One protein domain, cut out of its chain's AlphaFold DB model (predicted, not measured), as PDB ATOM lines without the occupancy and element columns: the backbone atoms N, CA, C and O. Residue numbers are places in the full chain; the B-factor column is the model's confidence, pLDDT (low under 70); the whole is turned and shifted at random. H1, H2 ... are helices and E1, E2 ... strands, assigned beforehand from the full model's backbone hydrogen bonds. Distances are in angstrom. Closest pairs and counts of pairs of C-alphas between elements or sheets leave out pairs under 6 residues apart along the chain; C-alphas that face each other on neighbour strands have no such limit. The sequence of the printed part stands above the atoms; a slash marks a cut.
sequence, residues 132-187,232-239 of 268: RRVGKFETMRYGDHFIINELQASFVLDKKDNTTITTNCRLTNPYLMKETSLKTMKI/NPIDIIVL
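This is residues 132 to 187 and 232 to 239 of the 268 residues of an uncharacterized protein of Dracunculus medinensis (UniProt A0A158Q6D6). A small sheet of three antiparallel strands, E2, E3 and E4, forms one part, and a two-strand antiparallel ribbon of E1 and E5 forms the other, with E1 running on into E2 round a turn of about a right angle, 91 degrees. The short helix H1 lies near the edge strand E4 at one end of the longest axis, and a long loop, residues 157 to 178, goes out to the other end and folds back. The printed part has 64 residues with five named strands and one named helix, in the order E1 E2 E3 E4 H1 E5. The class is mixed, helices and strands, though under half of the residues are in named elements. The whole is compact, with a radius of gyration of the C-alphas of 11.8 A and spans of 32 by 22 by 22 A.

Begin with the sheet of E2, residues 140 to 142, E3, residues 145 to 148, and E4, residues 153 to 156, which is a meander, each strand the antiparallel neighbour of the one before. In the hairpin of E2 and E3, look for N 140 and O 147, 2.9 A apart and within hydrogen-bond range. In the hairpin of E3 and E4, N 146 and O 155 are within hydrogen-bond range at 2.8 A. H1, residues 179 to 187, is on this sheet but only grazes it, with its residues 179 to 185; its closest C-alpha to E4 is that of Ser 181, 5.7 A from that of Phe 155. In H1, 0 of 5 O i to N i+4 pairs are within hydrogen-bond range, against 5 of 6 O i to N i+3 pairs. Turn next to E1, residues 132 to 137, and E5, residues 234 to 238, antiparallel at 152 degrees, with N 134 and O 236 within hydrogen-bond range at 3.0 A. E5 is apart from E2, E3 and E4.

Find C-alpha 140 at (-10.641, -51.524, -6.546), where E2 begins; E3 measures 9.8 A and E4 10.2 A from first to last C-alpha. H1 runs 15.1 A from C-alpha 179 at (-19.887, -46.678, -22.999). E1 begins at (-29.674, -41.369, -11.203) and runs 14.6 A; E5 runs 12.6 A to C-alpha 238 at (-25.882, -44.235, -14.220).

The two C-alphas farthest apart are those of Thr 167 and Ile 187, 33.6 A. The link from E4 to H1 is long, 22 residues. Residues 188 to 231 are not printed, and C-alphas 187 and 232 are 27.1 A apart across the cut. Look to the B-factor column for pLDDT under 70 at residues 161 to 167, 180 to 187 and 239.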
ATOM      1  N   ARG A 132     -29.147 -40.759 -12.429       85.84
ATOM      2  CA  ARG A 132     -29.674 -41.369 -11.203       85.84
ATOM      3  C   ARG A 132     -28.522 -42.028 -10.456       85.84
ATOM      4  O   ARG A 132     -27.779 -42.824 -11.029       85.84
ATOM      5  N   ARG A 133     -28.403 -41.736  -9.162       88.47
ATOM      6  CA  ARG A 133     -27.490 -42.460  -8.274       88.47
ATOM      7  C   ARG A 133     -27.957 -43.908  -8.142       88.47
ATOM      8  O   ARG A 133     -29.110 -44.142  -7.776       88.47
ATOM      9  N   VAL A 134     -27.076 -44.858  -8.443       89.89
ATOM     10  CA  VAL A 134     -27.366 -46.291  -8.278       89.89
ATOM     11  C   VAL A 134     -27.006 -46.755  -6.871       89.89
ATOM     12  O   VAL A 134     -27.770 -47.505  -6.273       89.89
ATOM     13  N   GLY A 135     -25.895 -46.263  -6.320       91.71
ATOM     14  CA  GLY A 135     -25.452 -46.588  -4.966       91.71
ATOM     15  C   GLY A 135     -24.035 -46.094  -4.683       91.71
ATOM     16  O   GLY A 135     -23.394 -45.501  -5.557       91.71
ATOM     17  N   LYS A 136     -23.576 -46.333  -3.451       94.20
ATOM     18  CA  LYS A 136     -22.167 -46.232  -3.054       94.20
ATOM     19  C   LYS A 136     -21.590 -47.638  -3.052       94.20
ATOM     20  O   LYS A 136     -22.230 -48.516  -2.483       94.20
ATOM     21  N   PHE A 137     -20.420 -47.836  -3.644       94.00
ATOM     22  CA  PHE A 137     -19.794 -49.153  -3.708       94.00
ATOM     23  C   PHE A 137     -18.317 -49.061  -3.336       94.00
ATOM     24  O   PHE A 137     -17.647 -48.082  -3.682       94.00
ATOM     25  N   GLU A 138     -17.799 -50.083  -2.663       93.82
ATOM     26  CA  GLU A 138     -16.354 -50.264  -2.537       93.82
ATOM     27  C   GLU A 138     -15.771 -50.676  -3.889       93.82
ATOM     28  O   GLU A 138     -16.326 -51.524  -4.600       93.82
ATOM     29  N   THR A 139     -14.664 -50.047  -4.280       93.44
ATOM     30  CA  THR A 139     -14.090 -50.252  -5.613       93.44
ATOM     31  C   THR A 139     -12.588 -50.439  -5.544       93.44
ATOM     32  O   THR A 139     -11.885 -49.733  -4.826       93.44
ATOM     33  N   MET A 140     -12.076 -51.360  -6.352       94.04
ATOM     34  CA  MET A 140     -10.641 -51.524  -6.546       94.04
ATOM     35  C   MET A 140     -10.238 -50.892  -7.871       94.04
ATOM     36  O   MET A 140     -10.822 -51.192  -8.915       94.04
ATOM     37  N   ARG A 141      -9.228 -50.020  -7.839       94.43
ATOM     38  CA  ARG A 141      -8.690 -49.380  -9.042       94.43
ATOM     39  C   ARG A 141      -7.466 -50.133  -9.558       94.43
ATOM     40  O   ARG A 141      -6.472 -50.251  -8.846       94.43
ATOM     41  N   TYR A 142      -7.509 -50.542 -10.824       92.43
ATOM     42  CA  TYR A 142      -6.400 -51.172 -11.546       92.43
ATOM     43  C   TYR A 142      -6.122 -50.396 -12.837       92.43
ATOM     44  O   TYR A 142      -6.758 -50.620 -13.864       92.43
ATOM     45  N   GLY A 143      -5.194 -49.437 -12.775       93.93
ATOM     46  CA  GLY A 143      -4.937 -48.513 -13.884       93.93
ATOM     47  C   GLY A 143      -6.181 -47.681 -14.218       93.93
ATOM     48  O   GLY A 143      -6.648 -46.898 -13.385       93.93
ATOM     49  N   ASP A 144      -6.720 -47.901 -15.418       93.65
ATOM     50  CA  ASP A 144      -7.933 -47.254 -15.938       93.65
ATOM     51  C   ASP A 144      -9.215 -48.061 -15.656       93.65
ATOM     52  O   ASP A 144     -10.283 -47.730 -16.164       93.65
ATOM     53  N   HIS A 145      -9.128 -49.130 -14.861       93.40
ATOM     54  CA  HIS A 145     -10.267 -49.976 -14.516       93.40
ATOM     55  C   HIS A 145     -10.727 -49.749 -13.076       93.40
ATOM     56  O   HIS A 145      -9.910 -49.724 -12.154       93.40
ATOM     57  N   PHE A 146     -12.042 -49.686 -12.877       93.58
ATOM     58  CA  PHE A 146     -12.691 -49.840 -11.578       93.58
ATOM     59  C   PHE A 146     -13.384 -51.193 -11.505       93.58
ATOM     60  O   PHE A 146     -14.258 -51.488 -12.319       93.58
ATOM     61  N   ILE A 147     -13.004 -52.011 -10.528       93.19
ATOM     62  CA  ILE A 147     -13.624 -53.304 -10.244       93.19
ATOM     63  C   ILE A 147     -14.514 -53.146  -9.023       93.19
ATOM     64  O   ILE A 147     -14.071 -52.652  -7.986       93.19
ATOM     65  N   ILE A 148     -15.763 -53.577  -9.153       94.40
ATOM     66  CA  ILE A 148     -16.772 -53.482  -8.103       94.40
ATOM     67  C   ILE A 148     -17.238 -54.893  -7.796       94.40
ATOM     68  O   ILE A 148     -18.052 -55.464  -8.528       94.40
ATOM     69  N   ASN A 149     -16.670 -55.460  -6.731       92.05
ATOM     70  CA  ASN A 149     -16.875 -56.859  -6.353       92.05
ATOM     71  C   ASN A 149     -18.356 -57.166  -6.126       92.05
ATOM     72  O   ASN A 149     -18.859 -58.165  -6.635       92.05
ATOM     73  N   GLU A 150     -19.064 -56.259  -5.449       93.20
ATOM     74  CA  GLU A 150     -20.497 -56.376  -5.155       93.20
ATOM     75  C   GLU A 150     -21.357 -56.482  -6.423       93.20
ATOM     76  O   GLU A 150     -22.340 -57.220  -6.454       93.20
ATOM     77  N   LEU A 151     -20.971 -55.785  -7.498       92.87
ATOM     78  CA  LEU A 151     -21.674 -55.824  -8.785       92.87
ATOM     79  C   LEU A 151     -21.136 -56.900  -9.735       92.87
ATOM     80  O   LEU A 151     -21.703 -57.088 -10.813       92.87
ATOM     81  N   GLN A 152     -20.035 -57.567  -9.371       93.34
ATOM     82  CA  GLN A 152     -19.240 -58.423 -10.257       93.34
ATOM     83  C   GLN A 152     -18.949 -57.741 -11.604       93.34
ATOM     84  O   GLN A 152     -19.017 -58.366 -12.660       93.34
ATOM     85  N   ALA A 153     -18.667 -56.437 -11.581       90.99
ATOM     86  CA  ALA A 153     -18.535 -55.619 -12.780       90.99
ATOM     87  C   ALA A 153     -17.205 -54.864 -12.799       90.99
ATOM     88  O   ALA A 153     -16.696 -54.439 -11.762       90.99
ATOM     89  N   SER A 154     -16.671 -54.670 -14.006       92.84
ATOM     90  CA  SER A 154     -15.523 -53.806 -14.258       92.84
ATOM     91  C   SER A 154     -15.920 -52.662 -15.183       92.84
ATOM     92  O   SER A 154     -16.520 -52.899 -16.235       92.84
ATOM     93  N   PHE A 155     -15.528 -51.449 -14.829       92.98
ATOM     94  CA  PHE A 155     -15.745 -50.247 -15.620       92.98
ATOM     95  C   PHE A 155     -14.406 -49.714 -16.109       92.98
ATOM     96  O   PHE A 155     -13.442 -49.701 -15.348       92.98
ATOM     97  N   VAL A 156     -14.343 -49.289 -17.369       92.92
ATOM     98  CA  VAL A 156     -13.152 -48.654 -17.945       92.92
ATOM     99  C   VAL A 156     -13.363 -47.148 -17.946       92.92
ATOM    100  O   VAL A 156     -14.392 -46.680 -18.438       92.92
ATOM    101  N   LEU A 157     -12.408 -46.407 -17.399       92.01
ATOM    102  CA  LEU A 157     -12.385 -44.953 -17.431       92.01
ATOM    103  C   LEU A 157     -12.238 -44.455 -18.867       92.01
ATOM    104  O   LEU A 157     -11.408 -44.957 -19.627       92.01
ATOM    105  N   ASP A 158     -13.039 -43.457 -19.224       89.77
ATOM    106  CA  ASP A 158     -12.775 -42.667 -20.416       89.77
ATOM    107  C   ASP A 158     -11.701 -41.623 -20.081       89.77
ATOM    108  O   ASP A 158     -11.803 -40.918 -19.077       89.77
ATOM    109  N   LYS A 159     -10.638 -41.567 -20.891       87.50
ATOM    110  CA  LYS A 159      -9.521 -40.623 -20.705       87.50
ATOM    111  C   LYS A 159      -9.824 -39.236 -21.257       87.50
ATOM    112  O   LYS A 159      -9.006 -38.340 -21.087       87.50
ATOM    113  N   LYS A 160     -10.945 -39.072 -21.958       84.82
ATOM    114  CA  LYS A 160     -11.350 -37.780 -22.501       84.82
ATOM    115  C   LYS A 160     -11.639 -36.803 -21.355       84.82
ATOM    116  O   LYS A 160     -12.270 -37.182 -20.375       84.82
ATOM    117  N   ASP A 161     -11.165 -35.565 -21.472       66.89
ATOM    118  CA  ASP A 161     -11.328 -34.552 -20.426       66.89
ATOM    119  C   ASP A 161     -12.819 -34.271 -20.152       66.89
ATOM    120  O   ASP A 161     -13.585 -33.902 -21.040       66.89
ATOM    121  N   ASN A 162     -13.231 -34.482 -18.898       60.59
ATOM    122  CA  ASN A 162     -14.632 -34.567 -18.452       60.59
ATOM    123  C   ASN A 162     -15.282 -33.205 -18.136       60.59
ATOM    124  O   ASN A 162     -16.185 -33.128 -17.297       60.59
ATOM    125  N   THR A 163     -14.824 -32.109 -18.737       58.66
ATOM    126  CA  THR A 163     -15.165 -30.753 -18.271       58.66
ATOM    127  C   THR A 163     -16.620 -30.333 -18.489       58.66
ATOM    128  O   THR A 163     -17.069 -29.400 -17.831       58.66
ATOM    129  N   THR A 164     -17.397 -31.005 -19.339       59.86
ATOM    130  CA  THR A 164     -18.715 -30.492 -19.763       59.86
ATOM    131  C   THR A 164     -19.934 -31.003 -18.987       59.86
ATOM    132  O   THR A 164     -21.007 -30.429 -19.128       59.86
ATOM    133  N   ILE A 165     -19.823 -32.028 -18.131       61.83
ATOM    134  CA  ILE A 165     -21.020 -32.758 -17.644       61.83
ATOM    135  C   ILE A 165     -21.506 -32.329 -16.233       61.83
ATOM    136  O   ILE A 165     -22.581 -32.720 -15.775       61.83
ATOM    137  N   THR A 166     -20.759 -31.509 -15.492       62.29
ATOM    138  CA  THR A 166     -20.902 -31.443 -14.020       62.29
ATOM    139  C   THR A 166     -21.820 -30.372 -13.443       62.29
ATOM    140  O   THR A 166     -22.268 -30.540 -12.304       62.29
ATOM    141  N   THR A 167     -22.117 -29.282 -14.153       67.32
ATOM    142  CA  THR A 167     -22.599 -28.064 -13.468       67.32
ATOM    143  C   THR A 167     -23.981 -28.218 -12.835       67.32
ATOM    144  O   THR A 167     -24.213 -27.700 -11.745       67.32
ATOM    145  N   ASN A 168     -24.883 -28.990 -13.442       73.25
ATOM    146  CA  ASN A 168     -26.277 -29.044 -12.979       73.25
ATOM    147  C   ASN A 168     -26.534 -30.153 -11.943       73.25
ATOM    148  O   ASN A 168     -27.522 -30.117 -11.216       73.25
ATOM    149  N   CYS A 169     -25.639 -31.136 -11.835       82.46
ATOM    150  CA  CYS A 169     -25.850 -32.320 -10.997       82.46
ATOM    151  C   CYS A 169     -25.138 -32.280  -9.641       82.46
ATOM    152  O   CYS A 169     -25.221 -33.257  -8.896       82.46
ATOM    153  N   ARG A 170     -24.432 -31.184  -9.319       85.23
ATOM    154  CA  ARG A 170     -23.624 -31.038  -8.090       85.23
ATOM    155  C   ARG A 170     -22.667 -32.223  -7.857       85.23
ATOM    156  O   ARG A 170     -22.409 -32.609  -6.718       85.23
ATOM    157  N   LEU A 171     -22.159 -32.828  -8.934       84.12
ATOM    158  CA  LEU A 171     -21.214 -33.942  -8.848       84.12
ATOM    159  C   LEU A 171     -19.820 -33.396  -8.565       84.12
ATOM    160  O   LEU A 171     -19.317 -32.562  -9.311       84.12
ATOM    161  N   THR A 172     -19.186 -33.886  -7.504       82.83
ATOM    162  CA  THR A 172     -17.792 -33.545  -7.197       82.83
ATOM    163  C   THR A 172     -16.879 -34.540  -7.909       82.83
ATOM    164  O   THR A 172     -16.900 -35.722  -7.579       82.83
ATOM    165  N   ASN A 173     -16.104 -34.070  -8.892       84.01
ATOM    166  CA  ASN A 173     -15.103 -34.847  -9.640       84.01
ATOM    167  C   ASN A 173     -15.604 -36.204 -10.190       84.01
ATOM    168  O   ASN A 173     -15.049 -37.246  -9.833       84.01
ATOM    169  N   PRO A 174     -16.651 -36.241 -11.042       87.80
ATOM    170  CA  PRO A 174     -17.112 -37.503 -11.601       87.80
ATOM    171  C   PRO A 174     -16.095 -38.097 -12.579       87.80
ATOM    172  O   PRO A 174     -15.439 -37.397 -13.351       87.80
ATOM    173  N   TYR A 175     -16.034 -39.425 -12.583       87.67
ATOM    174  CA  TYR A 175     -15.305 -40.195 -13.578       87.67
ATOM    175  C   TYR A 175     -16.252 -40.628 -14.696       87.67
ATOM    176  O   TYR A 175     -17.238 -41.322 -14.435       87.67
ATOM    177  N   LEU A 176     -15.947 -40.262 -15.940       87.59
ATOM    178  CA  LEU A 176     -16.666 -40.784 -17.095       87.59
ATOM    179  C   LEU A 176     -16.199 -42.209 -17.402       87.59
ATOM    180  O   LEU A 176     -15.009 -42.524 -17.359       87.59
ATOM    181  N   MET A 177     -17.155 -43.089 -17.689       87.98
ATOM    182  CA  MET A 177     -16.893 -44.481 -18.036       87.98
ATOM    183  C   MET A 177     -17.134 -44.687 -19.527       87.98
ATOM    184  O   MET A 177     -18.132 -44.213 -20.067       87.98
ATOM    185  N   LYS A 178     -16.264 -45.456 -20.182       87.45
ATOM    186  CA  LYS A 178     -16.408 -45.786 -21.600       87.45
ATOM    187  C   LYS A 178     -17.683 -46.601 -21.821       87.45
ATOM    188  O   LYS A 178     -17.852 -47.670 -21.219       87.45
ATOM    189  N   GLU A 179     -18.547 -46.128 -22.722       76.49
ATOM    190  CA  GLU A 179     -19.887 -46.678 -22.999       76.49
ATOM    191  C   GLU A 179     -19.877 -48.188 -23.293       76.49
ATOM    192  O   GLU A 179     -20.778 -48.935 -22.898       76.49
ATOM    193  N   THR A 180     -18.796 -48.680 -23.902       63.64
ATOM    194  CA  THR A 180     -18.618 -50.097 -24.241       63.64
ATOM    195  C   THR A 180     -18.686 -51.034 -23.029       63.64
ATOM    196  O   THR A 180     -18.983 -52.217 -23.192       63.64
ATOM    197  N   SER A 181     -18.468 -50.527 -21.812       57.95
ATOM    198  CA  SER A 181     -18.409 -51.328 -20.580       57.95
ATOM    199  C   SER A 181     -19.789 -51.790 -20.079       57.95
ATOM    200  O   SER A 181     -19.894 -52.809 -19.395       57.95
ATOM    201  N   LEU A 182     -20.873 -51.094 -20.444       55.86
ATOM    202  CA  LEU A 182     -22.227 -51.404 -19.956       55.86
ATOM    203  C   LEU A 182     -22.828 -52.672 -20.586       55.86
ATOM    204  O   LEU A 182     -23.635 -53.355 -19.948       55.86
ATOM    205  N   LYS A 183     -22.415 -53.043 -21.808       49.02
ATOM    206  CA  LYS A 183     -22.891 -54.281 -22.459       49.02
ATOM    207  C   LYS A 183     -22.471 -55.534 -21.683       49.02
ATOM    208  O   LYS A 183     -23.244 -56.491 -21.616       49.02
ATOM    209  N   THR A 184     -21.314 -55.505 -21.026       44.74
ATOM    210  CA  THR A 184     -20.769 -56.650 -20.284       44.74
ATOM    211  C   THR A 184     -21.611 -57.002 -19.055       44.74
ATOM    212  O   THR A 184     -21.800 -58.182 -18.755       44.74
ATOM    213  N   MET A 185     -22.225 -56.012 -18.398       45.10
ATOM    214  CA  MET A 185     -23.049 -56.243 -17.202       45.10
ATOM    215  C   MET A 185     -24.293 -57.106 -17.500       45.10
ATOM    216  O   MET A 185     -24.706 -57.921 -16.673       45.10
ATOM    217  N   LYS A 186     -24.862 -57.007 -18.712       44.70
ATOM    218  CA  LYS A 186     -26.000 -57.849 -19.132       44.70
ATOM    219  C   LYS A 186     -25.610 -59.318 -19.341       44.70
ATOM    220  O   LYS A 186     -26.458 -60.194 -19.167       44.70
ATOM    221  N   ILE A 187     -24.356 -59.594 -19.696       43.39
ATOM    222  CA  ILE A 187     -23.875 -60.951 -19.997       43.39
ATOM    223  C   ILE A 187     -23.708 -61.763 -18.704       43.39
ATOM    224  O   ILE A 187     -24.064 -62.939 -18.666       43.39
ATOM    225  N   ASN A 232     -11.232 -46.354  -1.589       79.29
ATOM    226  CA  ASN A 232     -12.225 -45.357  -1.197       79.29
ATOM    227  C   ASN A 232     -13.568 -45.728  -1.848       79.29
ATOM    228  O   ASN A 232     -13.576 -46.138  -3.014       79.29
ATOM    229  N   PRO A 233     -14.699 -45.566  -1.142       83.41
ATOM    230  CA  PRO A 233     -16.010 -45.802  -1.731       83.41
ATOM    231  C   PRO A 233     -16.253 -44.824  -2.888       83.41
ATOM    232  O   PRO A 233     -15.996 -43.624  -2.757       83.41
ATOM    233  N   ILE A 234     -16.767 -45.329  -4.012       83.14
ATOM    234  CA  ILE A 234     -17.120 -44.522  -5.187       83.14
ATOM    235  C   ILE A 234     -18.634 -44.533  -5.372       83.14
ATOM    236  O   ILE A 234     -19.301 -45.567  -5.276       83.14
ATOM    237  N   ASP A 235     -19.179 -43.357  -5.669       82.87
ATOM    238  CA  ASP A 235     -20.564 -43.205  -6.086       82.87
ATOM    239  C   ASP A 235     -20.705 -43.600  -7.556       82.87
ATOM    240  O   ASP A 235     -20.174 -42.931  -8.443       82.87
ATOM    241  N   ILE A 236     -21.452 -44.673  -7.829       81.56
ATOM    242  CA  ILE A 236     -21.816 -45.017  -9.204       81.56
ATOM    243  C   ILE A 236     -23.098 -44.284  -9.560       81.56
ATOM    244  O   ILE A 236     -24.156 -44.450  -8.931       81.56
ATOM    245  N   ILE A 237     -23.011 -43.515 -10.631       76.46
ATOM    246  CA  ILE A 237     -24.125 -42.768 -11.179       76.46
ATOM    247  C   ILE A 237     -24.332 -43.245 -12.607       76.46
ATOM    248  O   ILE A 237     -23.393 -43.300 -13.396       76.46
ATOM    249  N   VAL A 238     -25.559 -43.641 -12.924       74.77
ATOM    250  CA  VAL A 238     -25.882 -44.235 -14.220       74.77
ATOM    251  C   VAL A 238     -26.976 -43.397 -14.871       74.77
ATOM    252  O   VAL A 238     -27.927 -42.952 -14.219       74.77
ATOM    253  N   LEU A 239     -26.836 -43.166 -16.176       66.00
ATOM    254  CA  LEU A 239     -27.936 -42.686 -17.005       66.00
ATOM    255  C   LEU A 239     -29.034 -43.748 -16.965       66.00
ATOM    256  O   LEU A 239     -28.733 -44.921 -17.183       66.00
TER     257      LEU A 239